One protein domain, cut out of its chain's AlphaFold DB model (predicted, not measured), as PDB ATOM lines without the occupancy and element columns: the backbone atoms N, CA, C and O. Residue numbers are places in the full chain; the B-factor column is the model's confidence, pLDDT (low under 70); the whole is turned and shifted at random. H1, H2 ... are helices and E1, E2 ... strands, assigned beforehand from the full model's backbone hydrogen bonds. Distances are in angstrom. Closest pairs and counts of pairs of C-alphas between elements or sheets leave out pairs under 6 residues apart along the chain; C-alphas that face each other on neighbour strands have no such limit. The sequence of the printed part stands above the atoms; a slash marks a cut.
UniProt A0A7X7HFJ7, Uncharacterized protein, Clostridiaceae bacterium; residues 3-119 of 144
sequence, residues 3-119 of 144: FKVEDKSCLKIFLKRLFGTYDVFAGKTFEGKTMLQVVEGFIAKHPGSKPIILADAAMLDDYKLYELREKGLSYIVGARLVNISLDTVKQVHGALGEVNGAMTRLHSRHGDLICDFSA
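AT A GLANCE: This is residues 3 to 119 of the 144 residues of an uncharacterized protein of Clostridiaceae bacterium (UniProt A0A7X7HFJ7). A strongly twisted sheet of five strands makes the middle of the domain, with H3 packed along E4 at one end and H1 and H2 by the other end, where they only graze the sheet. Between E1 and H1 a long unnamed stretch loops out, and its residues 9 to 21 stick out. The printed part has 117 residues, with three named helices and five named strands in the order E1 H1 E2 H2 E3 H3 E4 E5, of the mixed class; the sheet is mixed too, in the order E2 E3 E1 E5 E4. It is only just loose, close to compact, with a radius of gyration of the C-alphas of 16.2 A, and spans 46 by 31 by 26 A.

IN THESE COORDINATES: E1 is residues 3 to 5, 6.2 A long, beginning at C-alpha 3 (-41.510, -80.384, 21.711). H1 is residues 31 to 45, 21.1 A, ending at C-alpha 45 (-36.096, -54.024, 31.488). E2 is residues 52 to 55, 9.8 A; H2 residues 62 to 70, 12.5 A; E3 residues 74 to 79, 15.4 A. H3 is residues 86 to 96, 15.3 A; E4 residues 103 to 108, 16.0 A; E5 residues 111 to 116, 16.4 A, ending at C-alpha 116 (-39.147, -87.898, 17.011).

HOW THE PARTS SIT: E1, an inner strand, is antiparallel to E3, with N 4 and O 77 at 2.9 A, and to E5, with N 5 and O 112 at 2.8 A. E2 and E3 are parallel, with N 76 and O 53 at 2.8 A. E2, H2 and E3 form a strand-helix-strand unit, two parallel neighbour strands joined through a helix, with a right-handed crossover. E4 and E5 form a hairpin, with N 113 and O 106 at 2.7 A. These N and O pairs are within hydrogen-bond range. H3 is on one face of the sheet, two layers, at a height over the sheet of 9.5 A; it runs along the strands, at 23 degrees to E4 on the local plane. The closest C-alphas of H3 and E4 are those of Leu 96 and Met 103, 6.4 A apart. H1 grazes the sheet with residues 32 to 39, H2 with residues 65 to 69. H1 and H2 are close but not clearly touching, their closest C-alphas, of Gly 32 and Lys 64, 7.4 A apart, at a shallow tilt of 14 degrees, the same way. H1 and H3 are apart. Every O i to N i+4 pair is within hydrogen-bond range in H3, 9 of 11 in H1 and 4 of 5 in H2.

THE WHOLE: The two C-alphas farthest apart, of Lys 45 and Gly 97, are 47.1 A apart. The printed part has no cut. The link from E1 to H1, 25 residues, is long. The mean pLDDT of the printed part is 74.2; residues 3 to 23, 25 to 33 and 81 to 83 are under 70.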
ATOM      1  N   PHE A   3     -41.594 -81.825  21.500       48.56
ATOM      2  CA  PHE A   3     -41.510 -80.384  21.711       48.56
ATOM      3  C   PHE A   3     -42.731 -79.728  21.109       48.56
ATOM      4  O   PHE A   3     -43.114 -80.036  19.984       48.56
ATOM      5  N   LYS A   4     -43.336 -78.816  21.859       51.38
ATOM      6  CA  LYS A   4     -44.382 -77.954  21.337       51.38
ATOM      7  C   LYS A   4     -43.771 -76.631  20.911       51.38
ATOM      8  O   LYS A   4     -43.136 -75.999  21.744       51.38
ATOM      9  N   VAL A   5     -43.914 -76.249  19.648       52.28
ATOM     10  CA  VAL A   5     -43.306 -75.056  19.046       52.28
ATOM     11  C   VAL A   5     -44.400 -74.226  18.388       52.28
ATOM     12  O   VAL A   5     -45.148 -74.734  17.562       52.28
ATOM     13  N   GLU A   6     -44.503 -72.949  18.737       46.69
ATOM     14  CA  GLU A   6     -45.508 -72.053  18.143       46.69
ATOM     15  C   GLU A   6     -44.950 -71.150  17.023       46.69
ATOM     16  O   GLU A   6     -45.706 -70.463  16.340       46.69
ATOM     17  N   ASP A   7     -43.638 -71.175  16.764       42.69
ATOM     18  CA  ASP A   7     -43.014 -70.296  15.768       42.69
ATOM     19  C   ASP A   7     -42.909 -70.937  14.363       42.69
ATOM     20  O   ASP A   7     -42.365 -72.033  14.180       42.69
ATOM     21  N   LYS A   8     -43.396 -70.205  13.348       38.47
ATOM     22  CA  LYS A   8     -43.351 -70.555  11.915       38.47
ATOM     23  C   LYS A   8     -41.972 -70.351  11.265       38.47
ATOM     24  O   LYS A   8     -41.778 -70.770  10.127       38.47
ATOM     25  N   SER A   9     -41.004 -69.758  11.962       35.53
ATOM     26  CA  SER A   9     -39.648 -69.484  11.473       35.53
ATOM     27  C   SER A   9     -38.601 -70.414  12.104       35.53
ATOM     28  O   SER A   9     -37.744 -70.024  12.888       35.53
ATOM     29  N   CYS A  10     -38.650 -71.706  11.777       33.25
ATOM     30  CA  CYS A  10     -37.623 -72.645  12.235       33.25
ATOM     31  C   CYS A  10     -36.322 -72.506  11.427       33.25
ATOM     32  O   CYS A  10     -36.292 -72.929  10.278       33.25
ATOM     33  N   LEU A  11     -35.228 -72.057  12.060       28.56
ATOM     34  CA  LEU A  11     -33.974 -72.831  12.116       28.56
ATOM     35  C   LEU A  11     -32.949 -72.229  13.102       28.56
ATOM     36  O   LEU A  11     -32.669 -71.037  13.065       28.56
ATOM     37  N   LYS A  12     -32.304 -73.120  13.874       29.84
ATOM     38  CA  LYS A  12     -31.234 -72.927  14.886       29.84
ATOM     39  C   LYS A  12     -31.693 -72.619  16.317       29.84
ATOM     40  O   LYS A  12     -31.481 -71.534  16.843       29.84
ATOM     41  N   ILE A  13     -32.164 -73.654  17.015       33.44
ATOM     42  CA  ILE A  13     -32.090 -73.693  18.483       33.44
ATOM     43  C   ILE A  13     -30.693 -74.208  18.840       33.44
ATOM     44  O   ILE A  13     -30.453 -75.411  18.909       33.44
ATOM     45  N   PHE A  14     -29.743 -73.288  18.996       28.05
ATOM     46  CA  PHE A  14     -28.443 -73.577  19.594       28.05
ATOM     47  C   PHE A  14     -28.427 -72.941  20.981       28.05
ATOM     48  O   PHE A  14     -28.207 -71.742  21.135       28.05
ATOM     49  N   LEU A  15     -28.715 -73.753  21.999       35.25
ATOM     50  CA  LEU A  15     -28.657 -73.344  23.395       35.25
ATOM     51  C   LEU A  15     -27.185 -73.239  23.811       35.25
ATOM     52  O   LEU A  15     -26.601 -74.189  24.334       35.25
ATOM     53  N   LYS A  16     -26.541 -72.102  23.543       28.59
ATOM     54  CA  LYS A  16     -25.227 -71.833  24.125       28.59
ATOM     55  C   LYS A  16     -25.066 -70.363  24.486       28.59
ATOM     56  O   LYS A  16     -24.665 -69.554  23.660       28.59
ATOM     57  N   ARG A  17     -25.223 -70.139  25.797       34.53
ATOM     58  CA  ARG A  17     -24.729 -69.000  26.589       34.53
ATOM     59  C   ARG A  17     -25.562 -67.718  26.464       34.53
ATOM     60  O   ARG A  17     -26.051 -67.421  25.388       34.53
ATOM     61  N   LEU A  18     -25.599 -66.958  27.569       38.62
ATOM     62  CA  LEU A  18     -26.426 -65.775  27.897       38.62
ATOM     63  C   LEU A  18     -27.710 -66.254  28.606       38.62
ATOM     64  O   LEU A  18     -28.536 -66.899  27.986       38.62
ATOM     65  N   PHE A  19     -27.882 -66.153  29.926       41.88
ATOM     66  CA  PHE A  19     -27.862 -64.954  30.766       41.88
ATOM     67  C   PHE A  19     -27.490 -65.305  32.224       41.88
ATOM     68  O   PHE A  19     -27.889 -66.346  32.738       41.88
ATOM     69  N   GLY A  20     -26.710 -64.442  32.882       40.41
ATOM     70  CA  GLY A  20     -26.169 -64.630  34.239       40.41
ATOM     71  C   GLY A  20     -26.959 -63.925  35.347       40.41
ATOM     72  O   GLY A  20     -26.355 -63.268  36.187       40.41
ATOM     73  N   THR A  21     -28.287 -64.030  35.351       56.94
ATOM     74  CA  THR A  21     -29.152 -63.485  36.413       56.94
ATOM     75  C   THR A  21     -30.134 -64.562  36.861       56.94
ATOM     76  O   THR A  21     -30.784 -65.170  36.013       56.94
ATOM     77  N   TYR A  22     -30.229 -64.811  38.168       61.41
ATOM     78  CA  TYR A  22     -31.149 -65.784  38.756       61.41
ATOM     79  C   TYR A  22     -32.027 -65.088  39.798       61.41
ATOM     80  O   TYR A  22     -31.526 -64.305  40.601       61.41
ATOM     81  N   ASP A  23     -33.323 -65.391  39.787       62.38
ATOM     82  CA  ASP A  23     -34.269 -64.944  40.808       62.38
ATOM     83  C   ASP A  23     -34.590 -66.127  41.733       62.38
ATOM     84  O   ASP A  23     -34.833 -67.245  41.273       62.38
ATOM     85  N   VAL A  24     -34.549 -65.897  43.049       70.12
ATOM     86  CA  VAL A  24     -34.801 -66.929  44.066       70.12
ATOM     87  C   VAL A  24     -36.191 -66.729  44.650       70.12
ATOM     88  O   VAL A  24     -36.519 -65.652  45.143       70.12
ATOM     89  N   PHE A  25     -36.992 -67.791  44.645       69.56
ATOM     90  CA  PHE A  25     -38.360 -67.777  45.149       69.56
ATOM     91  C   PHE A  25     -38.536 -68.776  46.291       69.56
ATOM     92  O   PHE A  25     -37.855 -69.798  46.360       69.56
ATOM     93  N   ALA A  26     -39.459 -68.484  47.209       69.62
ATOM     94  CA  ALA A  26     -39.747 -69.371  48.331       69.62
ATOM     95  C   ALA A  26     -40.356 -70.695  47.834       69.62
ATOM     96  O   ALA A  26     -41.291 -70.687  47.029       69.62
ATOM     97  N   GLY A  27     -39.887 -71.829  48.371       54.81
ATOM     98  CA  GLY A  27     -40.187 -73.190  47.886       54.81
ATOM     99  C   GLY A  27     -41.648 -73.671  47.962       54.81
ATOM    100  O   GLY A  27     -41.911 -74.840  47.716       54.81
ATOM    101  N   LYS A  28     -42.602 -72.800  48.311       56.91
ATOM    102  CA  LYS A  28     -44.053 -73.071  48.277       56.91
ATOM    103  C   LYS A  28     -44.801 -72.255  47.219       56.91
ATOM    104  O   LYS A  28     -46.023 -72.347  47.129       56.91
ATOM    105  N   THR A  29     -44.102 -71.422  46.452       58.47
ATOM    106  CA  THR A  29     -44.717 -70.643  45.375       58.47
ATOM    107  C   THR A  29     -44.819 -71.493  44.117       58.47
ATOM    108  O   THR A  29     -43.878 -72.177  43.730       58.47
ATOM    109  N   PHE A  30     -45.996 -71.489  43.499       60.06
ATOM    110  CA  PHE A  30     -46.238 -72.240  42.278       60.06
ATOM    111  C   PHE A  30     -45.391 -71.675  41.131       60.06
ATOM    112  O   PHE A  30     -45.619 -70.548  40.685       60.06
ATOM    113  N   GLU A  31     -44.440 -72.477  40.654       63.72
ATOM    114  CA  GLU A  31     -43.392 -72.084  39.701       63.72
ATOM    115  C   GLU A  31     -43.939 -71.405  38.438       63.72
ATOM    116  O   GLU A  31     -43.330 -70.475  37.914       63.72
ATOM    117  N   GLY A  32     -45.128 -71.804  37.975       61.06
ATOM    118  CA  GLY A  32     -45.727 -71.234  36.771       61.06
ATOM    119  C   GLY A  32     -46.167 -69.771  36.906       61.06
ATOM    120  O   GLY A  32     -46.007 -69.007  35.958       61.06
ATOM    121  N   LYS A  33     -46.677 -69.351  38.074       69.12
ATOM    122  CA  LYS A  33     -47.061 -67.942  38.309       69.12
ATOM    123  C   LYS A  33     -45.820 -67.062  38.446       69.12
ATOM    124  O   LYS A  33     -45.775 -65.944  37.944       69.12
ATOM    125  N   THR A  34     -44.813 -67.607  39.107       74.56
ATOM    126  CA  THR A  34     -43.522 -66.975  39.323       74.56
ATOM    127  C   THR A  34     -42.771 -66.740  38.011       74.56
ATOM    128  O   THR A  34     -42.240 -65.657  37.788       74.56
ATOM    129  N   MET A  35     -42.780 -67.720  37.102       80.75
ATOM    130  CA  MET A  35     -42.099 -67.623  35.808       80.75
ATOM    131  C   MET A  35     -42.622 -66.458  34.958       80.75
ATOM    132  O   MET A  35     -41.823 -65.699  34.414       80.75
ATOM    133  N   LEU A  36     -43.943 -66.259  34.898       80.12
ATOM    134  CA  LEU A  36     -44.534 -65.147  34.147       80.12
ATOM    135  C   LEU A  36     -44.072 -63.782  34.666       80.12
ATOM    136  O   LEU A  36     -43.724 -62.921  33.865       80.12
ATOM    137  N   GLN A  37     -43.991 -63.609  35.989       81.75
ATOM    138  CA  GLN A  37     -43.506 -62.364  36.599       81.75
ATOM    139  C   GLN A  37     -42.048 -62.071  36.221       81.75
ATOM    140  O   GLN A  37     -41.696 -60.922  35.950       81.75
ATOM    141  N   VAL A  38     -41.205 -63.105  36.157       84.38
ATOM    142  CA  VAL A  38     -39.807 -62.978  35.715       84.38
ATOM    143  C   VAL A  38     -39.741 -62.563  34.246       84.38
ATOM    144  O   VAL A  38     -38.998 -61.643  33.903       84.38
ATOM    145  N   VAL A  39     -40.532 -63.201  33.379       84.19
ATOM    146  CA  VAL A  39     -40.565 -62.883  31.943       84.19
ATOM    147  C   VAL A  39     -41.054 -61.453  31.708       84.19
ATOM    148  O   VAL A  39     -40.426 -60.707  30.959       84.19
ATOM    149  N   GLU A  40     -42.122 -61.033  32.383       85.62
ATOM    150  CA  GLU A  40     -42.652 -59.668  32.293       85.62
ATOM    151  C   GLU A  40     -41.635 -58.632  32.788       85.62
ATOM    152  O   GLU A  40     -41.373 -57.641  32.105       85.62
ATOM    153  N   GLY A  41     -40.990 -58.888  33.931       86.62
ATOM    154  CA  GLY A  41     -39.929 -58.030  34.454       86.62
ATOM    155  C   GLY A  41     -38.715 -57.947  33.523       86.62
ATOM    156  O   GLY A  41     -38.109 -56.883  33.385       86.62
ATOM    157  N   PHE A  42     -38.371 -59.046  32.847       86.19
ATOM    158  CA  PHE A  42     -37.304 -59.073  31.851       86.19
ATOM    159  C   PHE A  42     -37.646 -58.215  30.628       86.19
ATOM    160  O   PHE A  42     -36.819 -57.395  30.224       86.19
ATOM    161  N   ILE A  43     -38.856 -58.361  30.077       87.38
ATOM    162  CA  ILE A  43     -39.333 -57.585  28.919       87.38
ATOM    163  C   ILE A  43     -39.396 -56.094  29.258       87.38
ATOM    164  O   ILE A  43     -38.959 -55.269  28.458       87.38
ATOM    165  N   ALA A  44     -39.861 -55.742  30.460       88.62
ATOM    166  CA  ALA A  44     -39.907 -54.356  30.921       88.62
ATOM    167  C   ALA A  44     -38.510 -53.716  31.003       88.62
ATOM    168  O   ALA A  44     -38.338 -52.554  30.643       88.62
ATOM    169  N   LYS A  45     -37.497 -54.478  31.441       89.44
ATOM    170  CA  LYS A  45     -36.096 -54.024  31.488       89.44
ATOM    171  C   LYS A  45     -35.430 -53.979  30.107       89.44
ATOM    172  O   LYS A  45     -34.470 -53.237  29.929       89.44
ATOM    173  N   HIS A  46     -35.925 -54.759  29.145       87.50
ATOM    174  CA  HIS A  46     -35.354 -54.896  27.802       87.50
ATOM    175  C   HIS A  46     -36.440 -54.711  26.728       87.50
ATOM    176  O   HIS A  46     -36.808 -55.677  26.041       87.50
ATOM    177  N   PRO A  47     -36.975 -53.484  26.574       85.56
ATOM    178  CA  PRO A  47     -38.015 -53.205  25.592       85.56
ATOM    179  C   PRO A  47     -37.527 -53.542  24.176       85.56
ATOM    180  O   PRO A  47     -36.409 -53.208  23.788       85.56
ATOM    181  N   GLY A  48     -38.364 -54.240  23.407       82.12
ATOM    182  CA  GLY A  48     -38.032 -54.725  22.060       82.12
ATOM    183  C   GLY A  48     -37.426 -56.133  22.011       82.12
ATOM    184  O   GLY A  48     -37.311 -56.701  20.924       82.12
ATOM    185  N   SER A  49     -37.094 -56.736  23.159       83.94
ATOM    186  CA  SER A  49     -36.761 -58.162  23.214       83.94
ATOM    187  C   SER A  49     -38.006 -59.031  22.978       83.94
ATOM    188  O   SER A  49     -39.112 -58.693  23.395       83.94
ATOM    189  N   LYS A  50     -37.827 -60.165  22.290       84.88
ATOM    190  CA  LYS A  50     -38.866 -61.182  22.058       84.88
ATOM    191  C   LYS A  50     -38.385 -62.514  22.639       84.88
ATOM    192  O   LYS A  50     -37.832 -63.327  21.896       84.88
ATOM    193  N   PRO A  51     -38.465 -62.703  23.968       84.62
ATOM    194  CA  PRO A  51     -37.946 -63.907  24.598       84.62
ATOM    195  C   PRO A  51     -38.742 -65.144  24.167       84.62
ATOM    196  O   PRO A  51     -39.957 -65.083  23.981       84.62
ATOM    197  N   ILE A  52     -38.042 -66.275  24.051       87.56
ATOM    198  CA  ILE A  52     -38.643 -67.594  23.846       87.56
ATOM    199  C   ILE A  52     -38.495 -68.375  25.147       87.56
ATOM    200  O   ILE A  52     -37.383 -68.585  25.633       87.56
ATOM    201  N   ILE A  53     -39.617 -68.804  25.713       86.38
ATOM    202  CA  ILE A  53     -39.657 -69.530  26.982       86.38
ATOM    203  C   ILE A  53     -39.334 -71.001  26.725       86.38
ATOM    204  O   ILE A  53     -39.998 -71.641  25.916       86.38
ATOM    205  N   LEU A  54     -38.346 -71.552  27.428       87.31
ATOM    206  CA  LEU A  54     -38.011 -72.978  27.385       87.31
ATOM    207  C   LEU A  54     -38.390 -73.624  28.719       87.31
ATOM    208  O   LEU A  54     -37.879 -73.205  29.756       87.31
ATOM    209  N   ALA A  55     -39.270 -74.628  28.704       84.62
ATOM    210  CA  ALA A  55     -39.793 -75.235  29.933       84.62
ATOM    211  C   ALA A  55     -40.020 -76.755  29.830       84.62
ATOM    212  O   ALA A  55     -40.217 -77.310  28.745       84.62
ATOM    213  N   ASP A  56     -40.027 -77.432  30.982       83.06
ATOM    214  CA  ASP A  56     -40.457 -78.831  31.082       83.06
ATOM    215  C   ASP A  56     -41.989 -78.946  30.977       83.06
ATOM    216  O   ASP A  56     -42.727 -78.037  31.361       83.06
ATOM    217  N   ALA A  57     -42.468 -80.103  30.513       75.12
ATOM    218  CA  ALA A  57     -43.887 -80.443  30.427       75.12
ATOM    219  C   ALA A  57     -44.647 -80.277  31.750       75.12
ATOM    220  O   ALA A  57     -45.838 -79.987  31.743       75.12
ATOM    221  N   ALA A  58     -43.983 -80.505  32.885       76.62
ATOM    222  CA  ALA A  58     -44.607 -80.387  34.199       76.62
ATOM    223  C   ALA A  58     -44.820 -78.930  34.648       76.62
ATOM    224  O   ALA A  58     -45.631 -78.690  35.539       76.62
ATOM    225  N   MET A  59     -44.114 -77.962  34.052       78.88
ATOM    226  CA  MET A  59     -44.184 -76.555  34.469       78.88
ATOM    227  C   MET A  59     -45.396 -75.821  33.879       78.88
ATOM    228  O   MET A  59     -45.931 -74.901  34.505       78.88
ATOM    229  N   LEU A  60     -45.824 -76.206  32.673       80.56
ATOM    230  CA  LEU A  60     -46.869 -75.518  31.916       80.56
ATOM    231  C   LEU A  60     -48.044 -76.455  31.637       80.56
ATOM    232  O   LEU A  60     -47.931 -77.403  30.865       80.56
ATOM    233  N   ASP A  61     -49.185 -76.151  32.250       81.00
ATOM    234  CA  ASP A  61     -50.468 -76.772  31.925       81.00
ATOM    235  C   ASP A  61     -51.174 -76.010  30.795       81.00
ATOM    236  O   ASP A  61     -50.728 -74.955  30.335       81.00
ATOM    237  N   ASP A  62     -52.310 -76.545  30.353       82.19
ATOM    238  CA  ASP A  62     -53.087 -75.987  29.245       82.19
ATOM    239  C   ASP A  62     -53.485 -74.520  29.468       82.19
ATOM    240  O   ASP A  62     -53.479 -73.734  28.517       82.19
ATOM    241  N   TYR A  63     -53.799 -74.146  30.714       84.69
ATOM    242  CA  TYR A  63     -54.174 -72.780  31.079       84.69
ATOM    243  C   TYR A  63     -53.004 -71.806  30.910       84.69
ATOM    244  O   TYR A  63     -53.159 -70.759  30.285       84.69
ATOM    245  N   LYS A  64     -51.804 -72.161  31.379       83.06
ATOM    246  CA  LYS A  64     -50.621 -71.301  31.201       83.06
ATOM    247  C   LYS A  64     -50.196 -71.202  29.748       83.06
ATOM    248  O   LYS A  64     -49.825 -70.128  29.292       83.06
ATOM    249  N   LEU A  65     -50.270 -72.306  29.005       86.38
ATOM    250  CA  LEU A  65     -50.007 -72.281  27.568       86.38
ATOM    251  C   LEU A  65     -51.006 -71.384  26.835       86.38
ATOM    252  O   LEU A  65     -50.666 -70.826  25.797       86.38
ATOM    253  N   TYR A  66     -52.244 -71.273  27.314       86.56
ATOM    254  CA  TYR A  66     -53.199 -70.296  26.796       86.56
ATOM    255  C   TYR A  66     -52.782 -68.864  27.158       86.56
ATOM    256  O   TYR A  66     -52.667 -68.032  26.267       86.56
ATOM    257  N   GLU A  67     -52.458 -68.597  28.424       87.88
ATOM    258  CA  GLU A  67     -52.032 -67.267  28.884       87.88
ATOM    259  C   GLU A  67     -50.792 -66.746  28.136       87.88
ATOM    260  O   GLU A  67     -50.738 -65.577  27.758       87.88
ATOM    261  N   LEU A  68     -49.811 -67.613  27.864       87.62
ATOM    262  CA  LEU A  68     -48.630 -67.258  27.074       87.62
ATOM    263  C   LEU A  68     -48.992 -66.813  25.653       87.62
ATOM    264  O   LEU A  68     -48.424 -65.836  25.167       87.62
ATOM    265  N   ARG A  69     -49.965 -67.475  25.014       86.88
ATOM    266  CA  ARG A  69     -50.443 -67.097  23.676       86.88
ATOM    267  C   ARG A  69     -51.176 -65.770  23.675       86.88
ATOM    268  O   ARG A  69     -50.897 -64.937  22.819       86.88
ATOM    269  N   GLU A  70     -52.049 -65.548  24.654       88.81
ATOM    270  CA  GLU A  70     -52.772 -64.276  24.793       88.81
ATOM    271  C   GLU A  70     -51.809 -63.099  24.980       88.81
ATOM    272  O   GLU A  70     -52.042 -62.005  24.470       88.81
ATOM    273  N   LYS A  71     -50.684 -63.331  25.665       86.81
ATOM    274  CA  LYS A  71     -49.609 -62.344  25.837       86.81
ATOM    275  C   LYS A  71     -48.658 -62.247  24.635       86.81
ATOM    276  O   LYS A  71     -47.724 -61.448  24.670       86.81
ATOM    277  N   GLY A  72     -48.855 -63.046  23.584       87.69
ATOM    278  CA  GLY A  72     -47.993 -63.081  22.398       87.69
ATOM    279  C   GLY A  72     -46.576 -63.601  22.671       87.69
ATOM    280  O   GLY A  72     -45.645 -63.271  21.935       87.69
ATOM    281  N   LEU A  73     -46.393 -64.381  23.739       87.88
ATOM    282  CA  LEU A  73     -45.101 -64.928  24.140       87.88
ATOM    283  C   LEU A  73     -44.842 -66.261  23.443       87.88
ATOM    284  O   LEU A  73     -45.658 -67.179  23.474       87.88
ATOM    285  N   SER A  74     -43.657 -66.382  22.851       88.50
ATOM    286  CA  SER A  74     -43.217 -67.615  22.203       88.50
ATOM    287  C   SER A  74     -42.669 -68.603  23.228       88.50
ATOM    288  O   SER A  74     -41.977 -68.216  24.173       88.50
ATOM    289  N   TYR A  75     -42.932 -69.894  23.033       87.25
ATOM    290  CA  TYR A  75     -42.436 -70.942  23.921       87.25
ATOM    291  C   TYR A  75     -42.063 -72.221  23.175       87.25
ATOM    292  O   TYR A  75     -42.561 -72.519  22.087       87.25
ATOM    293  N   ILE A  76     -41.190 -72.987  23.825       89.56
ATOM    294  CA  ILE A  76     -40.902 -74.380  23.534       89.56
ATOM    295  C   ILE A  76     -41.017 -75.150  24.839       89.56
ATOM    296  O   ILE A  76     -40.242 -74.947  25.775       89.56
ATOM    297  N   VAL A  77     -41.985 -76.053  24.893       86.19
ATOM    298  CA  VAL A  77     -42.211 -76.885  26.073       86.19
ATOM    299  C   VAL A  77     -42.066 -78.353  25.711       86.19
ATOM    300  O   VAL A  77     -42.478 -78.783  24.629       86.19
ATOM    301  N   GLY A  78     -41.469 -79.129  26.614       82.69
ATOM    302  CA  GLY A  78     -41.566 -80.582  26.535       82.69
ATOM    303  C   GLY A  78     -43.038 -81.004  26.573       82.69
ATOM    304  O   GLY A  78     -43.812 -80.484  27.365       82.69
ATOM    305  N   ALA A  79     -43.460 -81.944  25.737       73.94
ATOM    306  CA  ALA A  79     -44.807 -82.502  25.788       73.94
ATOM    307  C   ALA A  79     -44.764 -83.953  26.282       73.94
ATOM    308  O   ALA A  79     -43.894 -84.745  25.910       73.94
ATOM    309  N   ARG A  80     -45.721 -84.312  27.141       72.19
ATOM    310  CA  ARG A  80     -45.961 -85.703  27.540       72.19
ATOM    311  C   ARG A  80     -47.073 -86.271  26.670       72.19
ATOM    312  O   ARG A  80     -48.132 -85.661  26.565       72.19
ATOM    313  N   LEU A  81     -46.857 -87.465  26.119       65.38
ATOM    314  CA  LEU A  81     -47.879 -88.189  25.354       65.38
ATOM    315  C   LEU A  81     -49.134 -88.507  26.173       65.38
ATOM    316  O   LEU A  81     -50.208 -88.635  25.605       65.38
ATOM    317  N   VAL A  82     -49.009 -88.607  27.501       63.06
ATOM    318  CA  VAL A  82     -50.121 -88.941  28.405       63.06
ATOM    319  C   VAL A  82     -51.263 -87.919  28.320       63.06
ATOM    320  O   VAL A  82     -52.410 -88.273  28.550       63.06
ATOM    321  N   ASN A  83     -50.965 -86.668  27.949       64.50
ATOM    322  CA  ASN A  83     -51.966 -85.604  27.827       64.50
ATOM    323  C   ASN A  83     -52.449 -85.389  26.377       64.50
ATOM    324  O   ASN A  83     -53.012 -84.343  26.053       64.50
ATOM    325  N   ILE A  84     -52.168 -86.332  25.475       75.50
ATOM    326  CA  ILE A  84     -52.481 -86.244  24.046       75.50
ATOM    327  C   ILE A  84     -53.553 -87.283  23.700       75.50
ATOM    328  O   ILE A  84     -53.552 -88.392  24.232       75.50
ATOM    329  N   SER A  85     -54.483 -86.932  22.805       82.19
ATOM    330  CA  SER A  85     -55.539 -87.855  22.382       82.19
ATOM    331  C   SER A  85     -54.960 -89.084  21.679       82.19
ATOM    332  O   SER A  85     -53.988 -88.985  20.926       82.19
ATOM    333  N   LEU A  86     -55.599 -90.241  21.874       83.44
ATOM    334  CA  LEU A  86     -55.195 -91.491  21.222       83.44
ATOM    335  C   LEU A  86     -55.140 -91.362  19.695       83.44
ATOM    336  O   LEU A  86     -54.253 -91.934  19.066       83.44
ATOM    337  N   ASP A  87     -56.035 -90.573  19.099       85.94
ATOM    338  CA  ASP A  87     -56.033 -90.328  17.656       85.94
ATOM    339  C   ASP A  87     -54.771 -89.595  17.202       85.94
ATOM    340  O   ASP A  87     -54.149 -89.986  16.217       85.94
ATOM    341  N   THR A  88     -54.330 -88.588  17.959       82.38
ATOM    342  CA  THR A  88     -53.078 -87.878  17.663       82.38
ATOM    343  C   THR A  88     -51.882 -88.815  17.825       82.38
ATOM    344  O   THR A  88     -50.974 -88.799  17.000       82.38
ATOM    345  N   VAL A  89     -51.884 -89.684  18.844       83.56
ATOM    346  CA  VAL A  89     -50.827 -90.694  19.033       83.56
ATOM    347  C   VAL A  89     -50.760 -91.651  17.840       83.56
ATOM    348  O   VAL A  89     -49.671 -91.909  17.329       83.56
ATOM    349  N   LYS A  90     -51.907 -92.131  17.345       86.75
ATOM    350  CA  LYS A  90     -51.976 -92.985  16.149       86.75
ATOM    351  C   LYS A  90     -51.461 -92.269  14.902       86.75
ATOM    352  O   LYS A  90     -50.702 -92.863  14.142       86.75
ATOM    353  N   GLN A  91     -51.826 -90.999  14.711       86.44
ATOM    354  CA  GLN A  91     -51.323 -90.189  13.596       86.44
ATOM    355  C   GLN A  91     -49.801 -90.028  13.657       86.44
ATOM    356  O   GLN A  91     -49.121 -90.223  12.653       86.44
ATOM    357  N   VAL A  92     -49.255 -89.726  14.839       85.69
ATOM    358  CA  VAL A  92     -47.805 -89.622  15.058       85.69
ATOM    359  C   VAL A  92     -47.115 -90.949  14.754       85.69
ATOM    360  O   VAL A  92     -46.117 -90.964  14.039       85.69
ATOM    361  N   HIS A  93     -47.643 -92.058  15.269       85.38
ATOM    362  CA  HIS A  93     -47.079 -93.385  15.043       85.38
ATOM    363  C   HIS A  93     -47.070 -93.753  13.551       85.38
ATOM    364  O   HIS A  93     -46.021 -94.119  13.023       85.38
ATOM    365  N   GLY A  94     -48.196 -93.560  12.854       85.75
ATOM    366  CA  GLY A  94     -48.294 -93.803  11.414       85.75
ATOM    367  C   GLY A  94     -47.356 -92.918  10.587       85.75
ATOM    368  O   GLY A  94     -46.758 -93.395   9.629       85.75
ATOM    369  N   ALA A  95     -47.169 -91.656  10.981       84.94
ATOM    370  CA  ALA A  95     -46.271 -90.732  10.289       84.94
ATOM    371  C   ALA A  95     -44.777 -91.044  10.502       84.94
ATOM    372  O   ALA A  95     -43.960 -90.720   9.645       84.94
ATOM    373  N   LEU A  96     -44.407 -91.638  11.642       85.19
ATOM    374  CA  LEU A  96     -43.013 -91.960  11.972       85.19
ATOM    375  C   LEU A  96     -42.558 -93.316  11.411       85.19
ATOM    376  O   LEU A  96     -41.356 -93.522  11.238       85.19
ATOM    377  N   GLY A  97     -43.492 -94.236  11.141       79.56
ATOM    378  CA  GLY A  97     -43.223 -95.506  10.456       79.56
ATOM    379  C   GLY A  97     -42.179 -96.402  11.135       79.56
ATOM    380  O   GLY A  97     -41.508 -97.166  10.450       79.56
ATOM    381  N   GLU A  98     -41.984 -96.259  12.452       75.75
ATOM    382  CA  GLU A  98     -40.957 -96.955  13.257       75.75
ATOM    383  C   GLU A  98     -39.505 -96.769  12.776       75.75
ATOM    384  O   GLU A  98     -38.582 -97.468  13.208       75.75
ATOM    385  N   VAL A  99     -39.257 -95.781  11.917       84.12
ATOM    386  CA  VAL A  99     -37.919 -95.495  11.411       84.12
ATOM    387  C   VAL A  99     -37.148 -94.706  12.463       84.12
ATOM    388  O   VAL A  99     -37.527 -93.600  12.852       84.12
ATOM    389  N   ASN A 100     -36.044 -95.270  12.957       85.69
ATOM    390  CA  ASN A 100     -35.218 -94.614  13.970       85.69
ATOM    391  C   ASN A 100     -34.682 -93.266  13.462       85.69
ATOM    392  O   ASN A 100     -34.018 -93.208  12.431       85.69
ATOM    393  N   GLY A 101     -34.932 -92.197  14.218       81.62
ATOM    394  CA  GLY A 101     -34.577 -90.830  13.841       81.62
ATOM    395  C   GLY A 101     -35.606 -90.132  12.949       81.62
ATOM    396  O   GLY A 101     -35.390 -88.973  12.597       81.62
ATOM    397  N   ALA A 102     -36.722 -90.785  12.602       84.31
ATOM    398  CA  ALA A 102     -37.824 -90.118  11.924       84.31
ATOM    399  C   ALA A 102     -38.388 -88.992  12.792       84.31
ATOM    400  O   ALA A 102     -38.459 -89.103  14.020       84.31
ATOM    401  N   MET A 103     -38.810 -87.921  12.127       86.81
ATOM    402  CA  MET A 103     -39.424 -86.761  12.749       86.81
ATOM    403  C   MET A 103     -40.710 -86.416  12.012       86.81
ATOM    404  O   MET A 103     -40.756 -86.436  10.785       86.81
ATOM    405  N   THR A 104     -41.739 -86.052  12.766       86.50
ATOM    406  CA  THR A 104     -42.986 -85.523  12.222       86.50
ATOM    407  C   THR A 104     -43.410 -84.276  12.983       86.50
ATOM    408  O   THR A 104     -43.020 -84.060  14.136       86.50
ATOM    409  N   ARG A 105     -44.205 -83.442  12.318       87.12
ATOM    410  CA  ARG A 105     -44.796 -82.232  12.873       87.12
ATOM    411  C   ARG A 105     -46.304 -82.307  12.692       87.12
ATOM    412  O   ARG A 105     -46.775 -82.463  11.570       87.12
ATOM    413  N   LEU A 106     -47.048 -82.166  13.784       84.50
ATOM    414  CA  LEU A 106     -48.506 -82.110  13.766       84.50
ATOM    415  C   LEU A 106     -48.974 -80.803  14.381       84.50
ATOM    416  O   LEU A 106     -48.460 -80.379  15.411       84.50
ATOM    417  N   HIS A 107     -49.980 -80.181  13.784       84.50
ATOM    418  CA  HIS A 107     -50.567 -78.987  14.368       84.50
ATOM    419  C   HIS A 107     -51.514 -79.358  15.517       84.50
ATOM    420  O   HIS A 107     -52.276 -80.319  15.419       84.50
ATOM    421  N   SER A 108     -51.481 -78.602  16.616       79.75
ATOM    422  CA  SER A 108     -52.373 -78.805  17.760       79.75
ATOM    423  C   SER A 108     -52.935 -77.484  18.278       79.75
ATOM    424  O   SER A 108     -52.427 -76.409  17.966       79.75
ATOM    425  N   ARG A 109     -53.922 -77.565  19.178       79.50
ATOM    426  CA  ARG A 109     -54.559 -76.391  19.808       79.50
ATOM    427  C   ARG A 109     -53.604 -75.453  20.569       79.50
ATOM    428  O   ARG A 109     -53.983 -74.325  20.852       79.50
ATOM    429  N   HIS A 110     -52.403 -75.914  20.935       79.25
ATOM    430  CA  HIS A 110     -51.391 -75.058  21.579       79.25
ATOM    431  C   HIS A 110     -50.115 -74.926  20.730       79.25
ATOM    432  O   HIS A 110     -49.023 -74.942  21.273       79.25
ATOM    433  N   GLY A 111     -50.222 -74.942  19.402       81.81
ATOM    434  CA  GLY A 111     -49.065 -74.878  18.501       81.81
ATOM    435  C   GLY A 111     -48.617 -76.241  17.974       81.81
ATOM    436  O   GLY A 111     -49.294 -77.258  18.173       81.81
ATOM    437  N   ASP A 112     -47.486 -76.264  17.277       86.50
ATOM    438  CA  ASP A 112     -46.989 -77.446  16.577       86.50
ATOM    439  C   ASP A 112     -46.374 -78.442  17.555       86.50
ATOM    440  O   ASP A 112     -45.519 -78.104  18.362       86.50
ATOM    441  N   LEU A 113     -46.781 -79.699  17.459       85.62
ATOM    442  CA  LEU A 113     -46.167 -80.825  18.136       85.62
ATOM    443  C   LEU A 113     -45.100 -81.432  17.220       85.62
ATOM    444  O   LEU A 113     -45.413 -81.973  16.161       85.62
ATOM    445  N   ILE A 114     -43.845 -81.360  17.648       87.12
ATOM    446  CA  ILE A 114     -42.705 -82.002  16.998       87.12
ATOM    447  C   ILE A 114     -42.417 -83.309  17.728       87.12
ATOM    448  O   ILE A 114     -42.153 -83.320  18.934       87.12
ATOM    449  N   CYS A 115     -42.465 -84.405  16.980       84.88
ATOM    450  CA  CYS A 115     -42.293 -85.762  17.476       84.88
ATOM    451  C   CYS A 115     -41.109 -86.416  16.773       84.88
ATOM    452  O   CYS A 115     -41.070 -86.424  15.545       84.88
ATOM    453  N   ASP A 116     -40.202 -87.026  17.530       86.88
ATOM    454  CA  ASP A 116     -39.147 -87.898  17.011       86.88
ATOM    455  C   ASP A 116     -39.319 -89.333  17.519       86.88
ATOM    456  O   ASP A 116     -39.710 -89.553  18.671       86.88
ATOM    457  N   PHE A 117     -38.996 -90.314  16.673       85.38
ATOM    458  CA  PHE A 117     -38.897 -91.712  17.086       85.38
ATOM    459  C   PHE A 117     -37.446 -92.110  17.361       85.38
ATOM    460  O   PHE A 117     -36.548 -91.877  16.551       85.38
ATOM    461  N   SER A 118     -37.224 -92.781  18.492       87.19
ATOM    462  CA  SER A 118     -35.920 -93.315  18.879       87.19
ATOM    463  C   SER A 118     -36.049 -94.764  19.334       87.19
ATOM    464  O   SER A 118     -36.653 -95.055  20.369       87.19
ATOM    465  N   ALA A 119     -35.413 -95.676  18.600       87.06
ATOM    466  CA  ALA A 119     -35.441 -97.106  18.892       87.06
ATOM    467  C   ALA A 119     -34.785 -97.444  20.243       87.06
ATOM    468  O   ALA A 119     -35.221 -98.363  20.936       87.06
TER     469      ALA A 119